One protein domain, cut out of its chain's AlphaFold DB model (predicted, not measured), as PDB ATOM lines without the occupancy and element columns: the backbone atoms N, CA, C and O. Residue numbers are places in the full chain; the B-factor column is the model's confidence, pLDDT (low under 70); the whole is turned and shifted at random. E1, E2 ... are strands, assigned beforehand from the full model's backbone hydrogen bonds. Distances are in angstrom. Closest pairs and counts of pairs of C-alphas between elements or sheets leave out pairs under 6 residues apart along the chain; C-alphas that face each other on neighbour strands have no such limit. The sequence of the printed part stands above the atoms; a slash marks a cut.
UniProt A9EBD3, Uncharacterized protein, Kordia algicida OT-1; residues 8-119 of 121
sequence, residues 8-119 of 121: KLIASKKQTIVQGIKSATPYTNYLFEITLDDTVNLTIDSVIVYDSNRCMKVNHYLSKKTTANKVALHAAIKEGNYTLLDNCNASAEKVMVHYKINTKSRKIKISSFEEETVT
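This is residues 8 to 119 of the 121 residues of an uncharacterized protein of Kordia algicida OT-1 (UniProt A9EBD3). The model is a sandwich of two strongly twisted sheets of five strands, face to face, with the strands of one crossing those of the other at 52 degrees. The long hairpin of E1 and E2 lies in one sheet, and its turn, residues 20 to 26, reaches past the other sheet. The printed part has 112 residues, no named helix and ten named strands, E1 to E10 in order along the chain, and is all strand in class. One sheet runs E5, E6, E2, E1, E10 and is mixed; the other runs E7, E4, E3, E8, E9 and is antiparallel throughout. The whole is compact, with a radius of gyration of the C-alphas of 14.5 A and spans of 46 by 32 by 23 A.

Find C-alpha 8 at (58.866, 26.902, 105.399); from there E1, residues 8 to 19, runs 32.3 A. In the same sheet look for E2, residues 27 to 35, 26.5 A; E6, residues 70 to 77, 22.8 A; E5, residues 61 to 65; and E10, residues 114 to 119, which ends at C-alpha 119 at (56.162, -2.862, 107.816). In the other sheet E3, residues 42 to 51, starts at (59.596, 26.320, 92.727), covers 26.1 A and bends by 56 degrees at residue 45. Beside it are E4, residues 54 to 58, and E8, residues 94 to 101, 21.9 A; E7, residues 82 to 84, and E9, residues 104 to 110, are the edge strands.

Start at E1 and E2, an antiparallel hairpin, where N 13 and O 31 are 2.8 A apart. E10 is parallel to E1 at 28 degrees, with N 16 and O 116 at 2.9 A. Beyond E2, E6 is antiparallel to it, with N 73 and O 32 at 2.8 A, and E5 forms a hairpin with E6, with N 62 and O 74 at 2.9 A. In the other sheet, E3 and E8 are antiparallel, with N 48 and O 96 at 2.9 A. E3 and E4 are a hairpin, with N 56 and O 49 at 2.8 A, as are E8 and E9, with N 106 and O 99 at 2.7 A. E7 is antiparallel to E4, with N 83 and O 57 at 2.8 A. Between the sheets, the closest C-alphas of E4 and E6 are those of Val 58 and Ala 75, 6.6 A apart. E4 runs on into E5 across two residues, at 52 degrees.

The C-alphas farthest apart, of Lys 22 and Asp 38, are 46.6 A apart. The printed part has no cut and no long link. Mean pLDDT of the printed part is 85.1; residues 37 to 40, 66 and 68 are under 70.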
ATOM      1  N   LYS A   8      59.109  27.426 104.053       83.06
ATOM      2  CA  LYS A   8      58.866  26.902 105.399       83.06
ATOM      3  C   LYS A   8      58.713  25.397 105.335       83.06
ATOM      4  O   LYS A   8      57.929  24.872 104.545       83.06
ATOM      5  N   LEU A   9      59.459  24.705 106.188       85.69
ATOM      6  CA  LEU A   9      59.235  23.294 106.454       85.69
ATOM      7  C   LEU A   9      57.962  23.163 107.297       85.69
ATOM      8  O   LEU A   9      57.872  23.771 108.359       85.69
ATOM      9  N   ILE A  10      56.993  22.391 106.816       87.88
ATOM     10  CA  ILE A  10      55.751  22.103 107.542       87.88
ATOM     11  C   ILE A  10      55.894  20.800 108.311       87.88
ATOM     12  O   ILE A  10      55.547  20.729 109.484       87.88
ATOM     13  N   ALA A  11      56.395  19.775 107.629       88.88
ATOM     14  CA  ALA A  11      56.555  18.450 108.190       88.88
ATOM     15  C   ALA A  11      57.821  17.803 107.641       88.88
ATOM     16  O   ALA A  11      58.188  17.985 106.476       88.88
ATOM     17  N   SER A  12      58.469  17.020 108.487       92.38
ATOM     18  CA  SER A  12      59.608  16.193 108.132       92.38
ATOM     19  C   SER A  12      59.492  14.870 108.860       92.38
ATOM     20  O   SER A  12      59.390  14.820 110.084       92.38
ATOM     21  N   LYS A  13      59.517  13.787 108.094       93.81
ATOM     22  CA  LYS A  13      59.376  12.436 108.608       93.81
ATOM     23  C   LYS A  13      60.448  11.534 108.016       93.81
ATOM     24  O   LYS A  13      60.723  11.582 106.818       93.81
ATOM     25  N   LYS A  14      61.030  10.701 108.867       93.69
ATOM     26  CA  LYS A  14      61.981   9.653 108.520       93.69
ATOM     27  C   LYS A  14      61.294   8.319 108.760       93.69
ATOM     28  O   LYS A  14      60.965   7.978 109.892       93.69
ATOM     29  N   GLN A  15      61.043   7.585 107.685       92.44
ATOM     30  CA  GLN A  15      60.393   6.284 107.751       92.44
ATOM     31  C   GLN A  15      61.389   5.174 107.458       92.44
ATOM     32  O   GLN A  15      61.982   5.139 106.379       92.44
ATOM     33  N   THR A  16      61.503   4.216 108.364       92.25
ATOM     34  CA  THR A  16      62.197   2.955 108.098       92.25
ATOM     35  C   THR A  16      61.203   1.968 107.499       92.25
ATOM     36  O   THR A  16      60.206   1.619 108.129       92.25
ATOM     37  N   ILE A  17      61.451   1.526 106.265       90.81
ATOM     38  CA  ILE A  17      60.609   0.565 105.557       90.81
ATOM     39  C   ILE A  17      61.193  -0.832 105.721       90.81
ATOM     40  O   ILE A  17      62.269  -1.129 105.202       90.81
ATOM     41  N   VAL A  18      60.444  -1.703 106.394       90.06
ATOM     42  CA  VAL A  18      60.748  -3.131 106.507       90.06
ATOM     43  C   VAL A  18      59.809  -3.884 105.573       90.06
ATOM     44  O   VAL A  18      58.587  -3.818 105.711       90.06
ATOM     45  N   GLN A  19      60.369  -4.568 104.581       84.06
ATOM     46  CA  GLN A  19      59.581  -5.377 103.654       84.06
ATOM     47  C   GLN A  19      59.331  -6.768 104.252       84.06
ATOM     48  O   GLN A  19      60.208  -7.340 104.891       84.06
ATOM     49  N   GLY A  20      58.145  -7.331 104.019       80.81
ATOM     50  CA  GLY A  20      57.748  -8.668 104.474       80.81
ATOM     51  C   GLY A  20      58.479  -9.808 103.759       80.81
ATOM     52  O   GLY A  20      58.363 -10.969 104.147       80.81
ATOM     53  N   ILE A  21      59.268  -9.482 102.733       81.50
ATOM     54  CA  ILE A  21      60.126 -10.417 102.012       81.50
ATOM     55  C   ILE A  21      61.444 -10.557 102.784       81.50
ATOM     56  O   ILE A  21      62.204  -9.597 102.884       81.50
ATOM     57  N   LYS A  22      61.750 -11.764 103.283       72.62
ATOM     58  CA  LYS A  22      62.952 -12.045 104.102       72.62
ATOM     59  C   LYS A  22      64.283 -11.612 103.470       72.62
ATOM     60  O   LYS A  22      65.221 -11.332 104.204       72.62
ATOM     61  N   SER A  23      64.385 -11.603 102.142       77.69
ATOM     62  CA  SER A  23      65.608 -11.227 101.421       77.69
ATOM     63  C   SER A  23      65.747  -9.724 101.175       77.69
ATOM     64  O   SER A  23      66.787  -9.284 100.692       77.69
ATOM     65  N   ALA A  24      64.717  -8.928 101.460       81.00
ATOM     66  CA  ALA A  24      64.739  -7.505 101.185       81.00
ATOM     67  C   ALA A  24      65.369  -6.735 102.351       81.00
ATOM     68  O   ALA A  24      64.845  -6.722 103.464       81.00
ATOM     69  N   THR A  25      66.466  -6.034 102.072       85.31
ATOM     70  CA  THR A  25      67.092  -5.140 103.049       85.31
ATOM     71  C   THR A  25      66.153  -3.964 103.359       85.31
ATOM     72  O   THR A  25      65.582  -3.376 102.427       85.31
ATOM     73  N   PRO A  26      65.973  -3.599 104.643       87.44
ATOM     74  CA  PRO A  26      65.251  -2.392 105.019       87.44
ATOM     75  C   PRO A  26      65.855  -1.151 104.364       87.44
ATOM     76  O   PRO A  26      67.063  -1.080 104.132       87.44
ATOM     77  N   TYR A  27      65.020  -0.158 104.080       89.06
ATOM     78  CA  TYR A  27      65.472   1.103 103.494       89.06
ATOM     79  C   TYR A  27      64.753   2.290 104.125       89.06
ATOM     80  O   TYR A  27      63.679   2.140 104.706       89.06
ATOM     81  N   THR A  28      65.335   3.479 103.997       91.12
ATOM     82  CA  THR A  28      64.809   4.687 104.641       91.12
ATOM     83  C   THR A  28      64.153   5.599 103.616       91.12
ATOM     84  O   THR A  28      64.736   5.922 102.581       91.12
ATOM     85  N   ASN A  29      62.939   6.052 103.911       91.44
ATOM     86  CA  ASN A  29      62.313   7.171 103.226       91.44
ATOM     87  C   ASN A  29      62.452   8.425 104.072       91.44
ATOM     88  O   ASN A  29      62.169   8.412 105.267       91.44
ATOM     89  N   TYR A  30      62.768   9.527 103.418       90.75
ATOM     90  CA  TYR A  30      62.580  10.845 103.979       90.75
ATOM     91  C   TYR A  30      61.423  11.534 103.258       90.75
ATOM     92  O   TYR A  30      61.430  11.688 102.030       90.75
ATOM     93  N   LEU A  31      60.411  11.911 104.031       91.19
ATOM     94  CA  LEU A  31      59.220  12.610 103.576       91.19
ATOM     95  C   LEU A  31      59.252  14.038 104.107       91.19
ATOM     96  O   LEU A  31      59.448  14.256 105.303       91.19
ATOM     97  N   PHE A  32      59.034  15.005 103.226       89.62
ATOM     98  CA  PHE A  32      59.016  16.417 103.581       89.62
ATOM     99  C   PHE A  32      57.779  17.079 103.013       89.62
ATOM    100  O   PHE A  32      57.443  16.877 101.849       89.62
ATOM    101  N   GLU A  33      57.160  17.942 103.801       86.50
ATOM    102  CA  GLU A  33      56.226  18.929 103.287       86.50
ATOM    103  C   GLU A  33      56.809  20.313 103.462       86.50
ATOM    104  O   GLU A  33      57.215  20.714 104.555       86.50
ATOM    105  N   ILE A  34      56.836  21.046 102.361       85.62
ATOM    106  CA  ILE A  34      57.417  22.370 102.297       85.62
ATOM    107  C   ILE A  34      56.378  23.314 101.698       85.62
ATOM    108  O   ILE A  34      55.725  22.974 100.711       85.62
ATOM    109  N   THR A  35      56.222  24.499 102.286       82.00
ATOM    110  CA  THR A  35      55.387  25.571 101.735       82.00
ATOM    111  C   THR A  35      56.213  26.779 101.356       82.00
ATOM    112  O   THR A  35      57.248  27.067 101.956       82.00
ATOM    113  N   LEU A  36      55.719  27.495 100.361       75.94
ATOM    114  CA  LEU A  36      56.170  28.818  99.976       75.94
ATOM    115  C   LEU A  36      55.128  29.822 100.449       75.94
ATOM    116  O   LEU A  36      53.931  29.543 100.410       75.94
ATOM    117  N   ASP A  37      55.574  30.978 100.921       68.75
ATOM    118  CA  ASP A  37      54.643  32.048 101.279       68.75
ATOM    119  C   ASP A  37      54.031  32.700 100.011       68.75
ATOM    120  O   ASP A  37      52.876  33.114 100.047       68.75
ATOM    121  N   ASP A  38      54.726  32.656  98.861       64.88
ATOM    122  CA  ASP A  38      54.291  33.251  97.583       64.88
ATOM    123  C   ASP A  38      54.034  32.215  96.465       64.88
ATOM    124  O   ASP A  38      54.645  31.142  96.430       64.88
ATOM    125  N   THR A  39      53.173  32.567  95.498       59.81
ATOM    126  CA  THR A  39      52.838  31.814  94.263       59.81
ATOM    127  C   THR A  39      53.970  31.844  93.226       59.81
ATOM    128  O   THR A  39      53.794  32.211  92.064       59.81
ATOM    129  N   VAL A  40      55.171  31.462  93.644       66.62
ATOM    130  CA  VAL A  40      56.364  31.443  92.794       66.62
ATOM    131  C   VAL A  40      56.690  30.044  92.287       66.62
ATOM    132  O   VAL A  40      56.453  29.032  92.948       66.62
ATOM    133  N   ASN A  41      57.261  29.987  91.083       72.12
ATOM    134  CA  ASN A  41      57.688  28.735  90.473       72.12
ATOM    135  C   ASN A  41      58.872  28.158  91.255       72.12
ATOM    136  O   ASN A  41      60.004  28.634  91.134       72.12
ATOM    137  N   LEU A  42      58.590  27.122  92.046       77.50
ATOM    138  CA  LEU A  42      59.596  26.320  92.727       77.50
ATOM    139  C   LEU A  42      59.948  25.077  91.918       77.50
ATOM    140  O   LEU A  42      59.084  24.292  91.519       77.50
ATOM    141  N   THR A  43      61.248  24.885  91.745       82.19
ATOM    142  CA  THR A  43      61.836  23.680  91.167       82.19
ATOM    143  C   THR A  43      62.822  23.109  92.169       82.19
ATOM    144  O   THR A  43      63.695  23.824  92.648       82.19
ATOM    145  N   ILE A  44      62.690  21.829  92.505       85.31
ATOM    146  CA  ILE A  44      63.728  21.128  93.265       85.31
ATOM    147  C   ILE A  44      64.825  20.731  92.281       85.31
ATOM    148  O   ILE A  44      64.517  20.161  91.240       85.31
ATOM    149  N   ASP A  45      66.076  21.054  92.601       87.75
ATOM    150  CA  ASP A  45      67.240  20.671  91.797       87.75
ATOM    151  C   ASP A  45      67.825  19.340  92.280       87.75
ATOM    152  O   ASP A  45      68.204  18.484  91.484       87.75
ATOM    153  N   SER A  46      67.969  19.176  93.598       90.25
ATOM    154  CA  SER A  46      68.514  17.949  94.179       90.25
ATOM    155  C   SER A  46      68.193  17.809  95.661       90.25
ATOM    156  O   SER A  46      67.940  18.787  96.366       90.25
ATOM    157  N   VAL A  47      68.247  16.567  96.135       92.19
ATOM    158  CA  VAL A  47      68.112  16.215  97.548       92.19
ATOM    159  C   VAL A  47      69.354  15.439  97.961       92.19
ATOM    160  O   VAL A  47      69.718  14.455  97.313       92.19
ATOM    161  N   ILE A  48      70.013  15.892  99.023       93.00
ATOM    162  CA  ILE A  48      71.214  15.262  99.570       93.00
ATOM    163  C   ILE A  48      70.940  14.881 101.018       93.00
ATOM    164  O   ILE A  48      70.643  15.742 101.847       93.00
ATOM    165  N   VAL A  49      71.061  13.594 101.317       92.31
ATOM    166  CA  VAL A  49      70.956  13.043 102.665       92.31
ATOM    167  C   VAL A  49      72.355  12.888 103.238       92.31
ATOM    168  O   VAL A  49      73.233  12.311 102.603       92.31
ATOM    169  N   TYR A  50      72.553  13.412 104.436       91.81
ATOM    170  CA  TYR A  50      73.751  13.254 105.245       91.81
ATOM    171  C   TYR A  50      73.374  12.314 106.378       91.81
ATOM    172  O   TYR A  50      72.485  12.644 107.160       91.81
ATOM    173  N   ASP A  51      74.035  11.169 106.459       84.88
ATOM    174  CA  ASP A  51      73.847  10.178 107.514       84.88
ATOM    175  C   ASP A  51      75.219   9.640 107.910       84.88
ATOM    176  O   ASP A  51      75.870   8.982 107.103       84.88
ATOM    177  N   SER A  52      75.650   9.954 109.134       74.12
ATOM    178  CA  SER A  52      76.749   9.297 109.856       74.12
ATOM    179  C   SER A  52      77.926   8.856 108.962       74.12
ATOM    180  O   SER A  52      78.085   7.673 108.668       74.12
ATOM    181  N   ASN A  53      78.742   9.818 108.508       79.06
ATOM    182  CA  ASN A  53      79.867   9.665 107.557       79.06
ATOM    183  C   ASN A  53      79.532   9.346 106.091       79.06
ATOM    184  O   ASN A  53      80.444   9.210 105.276       79.06
ATOM    185  N   ARG A  54      78.259   9.272 105.707       88.12
ATOM    186  CA  ARG A  54      77.848   9.085 104.313       88.12
ATOM    187  C   ARG A  54      77.030  10.266 103.834       88.12
ATOM    188  O   ARG A  54      76.194  10.810 104.555       88.12
ATOM    189  N   CYS A  55      77.242  10.621 102.576       91.25
ATOM    190  CA  CYS A  55      76.408  11.583 101.881       91.25
ATOM    191  C   CYS A  55      75.867  10.957 100.620       91.25
ATOM    192  O   CYS A  55      76.608  10.419  99.803       91.25
ATOM    193  N   MET A  56      74.555  11.008 100.495       92.44
ATOM    194  CA  MET A  56      73.805  10.292  99.485       92.44
ATOM    195  C   MET A  56      72.992  11.319  98.716       92.44
ATOM    196  O   MET A  56      72.058  11.919  99.250       92.44
ATOM    197  N   LYS A  57      73.359  11.550  97.457       93.19
ATOM    198  CA  LYS A  57      72.526  12.319  96.535       93.19
ATOM    199  C   LYS A  57      71.431  11.401  96.019       93.19
ATOM    200  O   LYS A  57      71.725  10.378  95.412       93.19
ATOM    201  N   VAL A  58      70.179  11.767  96.252       92.38
ATOM    202  CA  VAL A  58      69.024  11.003  95.778       92.38
ATOM    203  C   VAL A  58      68.947  11.133  94.258       92.38
ATOM    204  O   VAL A  58      68.921  12.252  93.740       92.38
ATOM    205  N   ASN A  59      68.918  10.003  93.550       89.50
ATOM    206  CA  ASN A  59      68.868   9.974  92.086       89.50
ATOM    207  C   ASN A  59      67.467  10.349  91.589       89.50
ATOM    208  O   ASN A  59      67.329  11.195  90.707       89.50
ATOM    209  N   HIS A  60      66.431   9.776  92.212       85.25
ATOM    210  CA  HIS A  60      65.036  10.098  91.932       85.25
ATOM    211  C   HIS A  60      64.255  10.350  93.223       85.25
ATOM    212  O   HIS A  60      64.259   9.542  94.156       85.25
ATOM    213  N   TYR A  61      63.550  11.477  93.259       84.44
ATOM    214  CA  TYR A  61      62.583  11.816  94.297       84.44
ATOM    215  C   TYR A  61      61.220  12.046  93.656       84.44
ATOM    216  O   TYR A  61      61.115  12.540  92.532       84.44
ATOM    217  N   LEU A  62      60.162  11.706  94.384       81.88
ATOM    218  CA  LEU A  62      58.809  12.056  93.983       81.88
ATOM    219  C   LEU A  62      58.488  13.427  94.566       81.88
ATOM    220  O   LEU A  62      58.589  13.637  95.774       81.88
ATOM    221  N   SER A  63      58.095  14.362  93.710       82.38
ATOM    222  CA  SER A  63      57.563  15.654  94.129       82.38
ATOM    223  C   SER A  63      56.107  15.761  93.712       82.38
ATOM    224  O   SER A  63      55.800  15.680  92.521       82.38
ATOM    225  N   LYS A  64      55.213  15.978  94.673       80.00
ATOM    226  CA  LYS A  64      53.794  16.225  94.417       80.00
ATOM    227  C   LYS A  64      53.451  17.632  94.885       80.00
ATOM    228  O   LYS A  64      53.569  17.936  96.070       80.00
ATOM    229  N   LYS A  65      53.002  18.488  93.964       74.88
ATOM    230  CA  LYS A  65      52.346  19.744  94.347       74.88
ATOM    231  C   LYS A  65      51.025  19.386  95.024       74.88
ATOM    232  O   LYS A  65      50.188  18.723  94.414       74.88
ATOM    233  N   THR A  66      50.874  19.753  96.291       69.38
ATOM    234  CA  THR A  66      49.640  19.516  97.054       69.38
ATOM    235  C   THR A  66      48.723  20.734  96.997       69.38
ATOM    236  O   THR A  66      47.508  20.572  96.956       69.38
ATOM    237  N   THR A  67      49.290  21.939  96.893       71.56
ATOM    238  CA  THR A  67      48.577  23.184  96.560       71.56
ATOM    239  C   THR A  67      49.448  24.061  95.651       71.56
ATOM    240  O   THR A  67      50.547  23.656  95.271       71.56
ATOM    241  N   ALA A  68      48.984  25.270  95.308       68.62
ATOM    242  CA  ALA A  68      49.779  26.245  94.548       68.62
ATOM    243  C   ALA A  68      51.138  26.547  95.208       68.62
ATOM    244  O   ALA A  68      52.125  26.755  94.506       68.62
ATOM    245  N   ASN A  69      51.190  26.484  96.544       74.69
ATOM    246  CA  ASN A  69      52.353  26.884  97.330       74.69
ATOM    247  C   ASN A  69      52.956  25.746  98.170       74.69
ATOM    248  O   ASN A  69      54.042  25.918  98.716       74.69
ATOM    249  N   LYS A  70      52.292  24.584  98.286       79.44
ATOM    250  CA  LYS A  70      52.820  23.415  99.006       79.44
ATOM    251  C   LYS A  70      53.352  22.345  98.062       79.44
ATOM    252  O   LYS A  70      52.683  21.928  97.113       79.44
ATOM    253  N   VAL A  71      54.523  21.823  98.406       83.38
ATOM    254  CA  VAL A  71      55.151  20.679  97.750       83.38
ATOM    255  C   VAL A  71      55.466  19.613  98.788       83.38
ATOM    256  O   VAL A  71      56.176  19.862  99.761       83.38
ATOM    257  N   ALA A  72      54.948  18.412  98.548       86.75
ATOM    258  CA  ALA A  72      55.373  17.206  99.237       86.75
ATOM    259  C   ALA A  72      56.528  16.567  98.455       86.75
ATOM    260  O   ALA A  72      56.438  16.385  97.237       86.75
ATOM    261  N   LEU A  73      57.608  16.236  99.154       87.69
ATOM    262  CA  LEU A  73      58.788  15.572  98.622       87.69
ATOM    263  C   LEU A  73      58.975  14.231  99.307       87.69
ATOM    264  O   LEU A  73      58.942  14.131 100.530       87.69
ATOM    265  N   HIS A  74      59.232  13.213  98.501       90.00
ATOM    266  CA  HIS A  74      59.562  11.879  98.964       90.00
ATOM    267  C   HIS A  74      60.890  11.461  98.348       90.00
ATOM    268  O   HIS A  74      61.003  11.230  97.144       90.00
ATOM    269  N   ALA A  75      61.902  11.376  99.205       88.62
ATOM    270  CA  ALA A  75      63.234  10.903  98.885       88.62
ATOM    271  C   ALA A  75      63.449   9.516  99.501       88.62
ATOM    272  O   ALA A  75      63.456   9.371 100.721       88.62
ATOM    273  N   ALA A  76      63.628   8.493  98.668       87.44
ATOM    274  CA  ALA A  76      63.898   7.135  99.130       87.44
ATOM    275  C   ALA A  76      65.395   6.817  99.029       87.44
ATOM    276  O   ALA A  76      65.950   6.803  97.929       87.44
ATOM    277  N   ILE A  77      66.033   6.504 100.156       89.19
ATOM    278  CA  ILE A  77      67.394   5.960 100.218       89.19
ATOM    279  C   ILE A  77      67.291   4.439 100.158       89.19
ATOM    280  O   ILE A  77      67.381   3.734 101.159       89.19
ATOM    281  N   LYS A  78      67.031   3.949  98.947       86.38
ATOM    282  CA  LYS A  78      67.054   2.532  98.581       86.38
ATOM    283  C   LYS A  78      68.243   2.291  97.660       86.38
ATOM    284  O   LYS A  78      68.607   3.179  96.889       86.38
ATOM    285  N   GLU A  79      68.821   1.098  97.718       79.44
ATOM    286  CA  GLU A  79      69.836   0.660  96.760       79.44
ATOM    287  C   GLU A  79      69.410   0.959  95.308       79.44
ATOM    288  O   GLU A  79      68.257   0.746  94.925       79.44
ATOM    289  N   GLY A  80      70.328   1.542  94.534       82.88
ATOM    290  CA  GLY A  80      70.088   2.011  93.165       82.88
ATOM    291  C   GLY A  80      69.427   3.393  93.042       82.88
ATOM    292  O   GLY A  80      69.498   3.999  91.974       82.88
ATOM    293  N   ASN A  81      68.839   3.947  94.110       87.88
ATOM    294  CA  ASN A  81      68.176   5.262  94.080       87.88
ATOM    295  C   ASN A  81      69.000   6.405  94.701       87.88
ATOM    296  O   ASN A  81      68.489   7.507  94.918       87.88
ATOM    297  N   TYR A  82      70.277   6.176  94.989       91.56
ATOM    298  CA  TYR A  82      71.183   7.228  95.426       91.56
ATOM    299  C   TYR A  82      72.591   7.022  94.878       91.56
ATOM    300  O   TYR A  82      72.989   5.909  94.539       91.56
ATOM    301  N   THR A  83      73.340   8.115  94.822       91.81
ATOM    302  CA  THR A  83      74.770   8.134  94.519       91.81
ATOM    303  C   THR A  83      75.522   8.597  95.761       91.81
ATOM    304  O   THR A  83      75.147   9.605  96.371       91.81
ATOM    305  N   LEU A  84      76.564   7.862  96.153       90.75
ATOM    306  CA  LEU A  84      77.460   8.282  97.229       90.75
ATOM    307  C   LEU A  84      78.303   9.467  96.755       90.75
ATOM    308  O   LEU A  84      78.834   9.459  95.650       90.75
ATOM    309  N   LEU A  85      78.384  10.500  97.586       90.44
ATOM    310  CA  LEU A  85      79.232  11.659  97.348       90.44
ATOM    311  C   LEU A  85      80.539  11.490  98.122       90.44
ATOM    312  O   LEU A  85      80.514  11.345  99.347       90.44
ATOM    313  N   ASP A  86      81.662  11.558  97.410       85.06
ATOM    314  CA  ASP A  86      82.995  11.543  98.010       85.06
ATOM    315  C   ASP A  86      83.256  12.804  98.850       85.06
ATOM    316  O   ASP A  86      82.655  13.861  98.639       85.06
ATOM    317  N   ASN A  87      84.193  12.700  99.800       73.19
ATOM    318  CA  ASN A  87      84.702  13.821 100.607       73.19
ATOM    319  C   ASN A  87      83.627  14.610 101.366       73.19
ATOM    320  O   ASN A  87      83.710  15.830 101.528       73.19
ATOM    321  N   CYS A  88      82.609  13.912 101.860       76.00
ATOM    322  CA  CYS A  88      81.538  14.544 102.597       76.00
ATOM    323  C   CYS A  88      81.688  14.365 104.108       76.00
ATOM    324  O   CYS A  88      81.569  13.262 104.635       76.00
ATOM    325  N   ASN A  89      81.898  15.471 104.822       72.50
ATOM    326  CA  ASN A  89      81.984  15.453 106.278       72.50
ATOM    327  C   ASN A  89      80.572  15.541 106.893       72.50
ATOM    328  O   ASN A  89      80.031  16.630 107.122       72.50
ATOM    329  N   ALA A  90      79.930  14.386 107.083       73.56
ATOM    330  CA  ALA A  90      78.613  14.269 107.704       73.56
ATOM    331  C   ALA A  90      78.749  13.966 109.202       73.56
ATOM    332  O   ALA A  90      78.698  12.811 109.612       73.56
ATOM    333  N   SER A  91      78.895  15.015 110.017       73.56
ATOM    334  CA  SER A  91      78.970  14.891 111.481       73.56
ATOM    335  C   SER A  91      77.615  14.673 112.166       73.56
ATOM    336  O   SER A  91      77.579  14.252 113.316       73.56
ATOM    337  N   ALA A  92      76.504  14.971 111.486       83.62
ATOM    338  CA  ALA A  92      75.151  14.803 112.010       83.62
ATOM    339  C   ALA A  92      74.153  14.515 110.883       83.62
ATOM    340  O   ALA A  92      74.324  15.018 109.763       83.62
ATOM    341  N   GLU A  93      73.100  13.756 111.204       89.56
ATOM    342  CA  GLU A  93      72.018  13.464 110.265       89.56
ATOM    343  C   GLU A  93      71.307  14.757 109.843       89.56
ATOM    344  O   GLU A  93      70.888  15.576 110.667       89.56
ATOM    345  N   LYS A  94      71.193  14.969 108.532       92.12
ATOM    346  CA  LYS A  94      70.436  16.084 107.951       92.12
ATOM    347  C   LYS A  94      70.097  15.798 106.497       92.12
ATOM    348  O   LYS A  94      70.831  15.114 105.796       92.12
ATOM    349  N   VAL A  95      69.044  16.428 106.004       91.56
ATOM    350  CA  VAL A  95      68.730  16.469 104.579       91.56
ATOM    351  C   VAL A  95      68.840  17.902 104.083       91.56
ATOM    352  O   VAL A  95      68.304  18.831 104.688       91.56
ATOM    353  N   MET A  96      69.579  18.091 102.993       91.88
ATOM    354  CA  MET A  96      69.641  19.353 102.266       91.88
ATOM    355  C   MET A  96      68.829  19.229 100.985       91.88
ATOM    356  O   MET A  96      69.156  18.434 100.104       91.88
ATOM    357  N   VAL A  97      67.785  20.042 100.876       90.62
ATOM    358  CA  VAL A  97      67.006  20.172  99.646       90.62
ATOM    359  C   VAL A  97      67.484  21.431  98.937       90.62
ATOM    360  O   VAL A  97      67.354  22.535  99.467       90.62
ATOM    361  N   HIS A  98      68.066  21.256  97.755       90.62
ATOM    362  CA  HIS A  98      68.466  22.336  96.861       90.62
ATOM    363  C   HIS A  98      67.316  22.633  95.907       90.62
ATOM    364  O   HIS A  98      66.783  21.724  95.270       90.62
ATOM    365  N   TYR A  99      66.928  23.898  95.810       86.62
ATOM    366  CA  TYR A  99      65.780  24.321  95.020       86.62
ATOM    367  C   TYR A  99      66.011  25.697  94.400       86.62
ATOM    368  O   TYR A  99      66.832  26.480  94.875       86.62
ATOM    369  N   LYS A 100      65.247  26.016  93.359       85.81
ATOM    370  CA  LYS A 100      65.214  27.325  92.709       85.81
ATOM    371  C   LYS A 100      63.858  27.975  92.893       85.81
ATOM    372  O   LYS A 100      62.832  27.321  92.729       85.81
ATOM    373  N   ILE A 101      63.884  29.273  93.181       81.00
ATOM    374  CA  ILE A 101      62.725  30.168  93.108       81.00
ATOM    375  C   ILE A 101      63.034  31.196  92.028       81.00
ATOM    376  O   ILE A 101      64.020  31.921  92.159       81.00
ATOM    377  N   ASN A 102      62.224  31.253  90.965       76.50
ATOM    378  CA  ASN A 102      62.365  32.238  89.883       76.50
ATOM    379  C   ASN A 102      63.826  32.419  89.418       76.50
ATOM    380  O   ASN A 102      64.305  33.544  89.313       76.50
ATOM    381  N   THR A 103      64.542  31.308  89.191       78.44
ATOM    382  CA  THR A 103      65.979  31.196  88.822       78.44
ATOM    383  C   THR A 103      67.028  31.326  89.935       78.44
ATOM    384  O   THR A 103      68.169  30.915  89.729       78.44
ATOM    385  N   LYS A 104      66.678  31.797  91.137       83.56
ATOM    386  CA  LYS A 104      67.631  31.901  92.255       83.56
ATOM    387  C   LYS A 104      67.760  30.574  92.995       83.56
ATOM    388  O   LYS A 104      66.801  30.120  93.622       83.56
ATOM    389  N   SER A 105      68.957  29.990  92.966       87.94
ATOM    390  CA  SER A 105      69.288  28.783  93.726       87.94
ATOM    391  C   SER A 105      69.311  29.062  95.228       87.94
ATOM    392  O   SER A 105      69.917  30.027  95.696       87.94
ATOM    393  N   ARG A 106      68.670  28.185  95.992       88.06
ATOM    394  CA  ARG A 106      68.569  28.209  97.450       88.06
ATOM    395  C   ARG A 106      68.655  26.789  98.000       88.06
ATOM    396  O   ARG A 106      68.638  25.803  97.264       88.06
ATOM    397  N   LYS A 107      68.784  26.689  99.320       89.62
ATOM    398  CA  LYS A 107      68.808  25.412 100.030       89.62
ATOM    399  C   LYS A 107      68.084  25.525 101.360       89.62
ATOM    400  O   LYS A 107      68.194  26.549 102.032       89.62
ATOM    401  N   ILE A 108      67.397  24.459 101.746       88.88
ATOM    402  CA  ILE A 108      66.831  24.293 103.085       88.88
ATOM    403  C   ILE A 108      67.515  23.104 103.757       88.88
ATOM    404  O   ILE A 108      67.704  22.051 103.144       88.88
ATOM    405  N   LYS A 109      67.930  23.304 105.011       91.62
ATOM    406  CA  LYS A 109      68.487  22.260 105.874       91.62
ATOM    407  C   LYS A 109      67.371  21.731 106.766       91.62
ATOM    408  O   LYS A 109      66.752  22.506 107.487       91.62
ATOM    409  N   ILE A 110      67.185  20.420 106.761       91.25
ATOM    410  CA  ILE A 110      66.248  19.702 107.621       91.25
ATOM    411  C   ILE A 110      67.079  18.771 108.499       91.25
ATOM    412  O   ILE A 110      67.832  17.957 107.977       91.25
ATOM    413  N   SER A 111      67.003  18.916 109.815       91.25
ATOM    414  CA  SER A 111      67.779  18.095 110.765       91.25
ATOM    415  C   SER A 111      66.946  17.575 111.933       91.25
ATOM    416  O   SER A 111      67.500  17.108 112.916       91.25
ATOM    417  N   SER A 112      65.625  17.704 111.843       90.81
ATOM    418  CA  SER A 112      64.676  17.161 112.808       90.81
ATOM    419  C   SER A 112      63.655  16.361 112.025       90.81
ATOM    420  O   SER A 112      63.132  16.864 111.027       90.81
ATOM    421  N   PHE A 113      63.388  15.133 112.452       91.88
ATOM    422  CA  PHE A 113      62.471  14.226 111.776       91.88
ATOM    423  C   PHE A 113      61.589  13.543 112.813       91.88
ATOM    424  O   PHE A 113      62.077  13.096 113.846       91.88
ATOM    425  N   GLU A 114      60.297  13.449 112.519       94.31
ATOM    426  CA  GLU A 114      59.441  12.458 113.162       94.31
ATOM    427  C   GLU A 114      59.876  11.071 112.676       94.31
ATOM    428  O   GLU A 114      59.976  10.850 111.466       94.31
ATOM    429  N   GLU A 115      60.178  10.152 113.591       93.75
ATOM    430  CA  GLU A 115      60.572   8.791 113.229       93.75
ATOM    431  C   GLU A 115      59.355   7.863 113.173       93.75
ATOM    432  O   GLU A 115      58.511   7.854 114.067       93.75
ATOM    433  N   GLU A 116      59.272   7.056 112.119       93.94
ATOM    434  CA  GLU A 116      58.214   6.066 111.933       93.94
ATOM    435  C   GLU A 116      58.802   4.775 111.352       93.94
ATOM    436  O   GLU A 116      59.711   4.798 110.524       93.94
ATOM    437  N   THR A 117      58.277   3.621 111.759       92.19
ATOM    438  CA  THR A 117      58.615   2.332 111.139       92.19
ATOM    439  C   THR A 117      57.387   1.779 110.438       92.19
ATOM    440  O   THR A 117      56.328   1.643 111.046       92.19
ATOM    441  N   VAL A 118      57.529   1.446 109.155       90.38
ATOM    442  CA  VAL A 118      56.446   0.906 108.330       90.38
ATOM    443  C   VAL A 118      56.821  -0.492 107.862       90.38
ATOM    444  O   VAL A 118      57.759  -0.672 107.084       90.38
ATOM    445  N   THR A 119      56.036  -1.479 108.286       85.88
ATOM    446  CA  THR A 119      56.162  -2.862 107.816       85.88
ATOM    447  C   THR A 119      55.188  -3.096 106.670       85.88
ATOM    448  O   THR A 119      53.974  -3.042 106.863       85.88
TER     449      THR A 119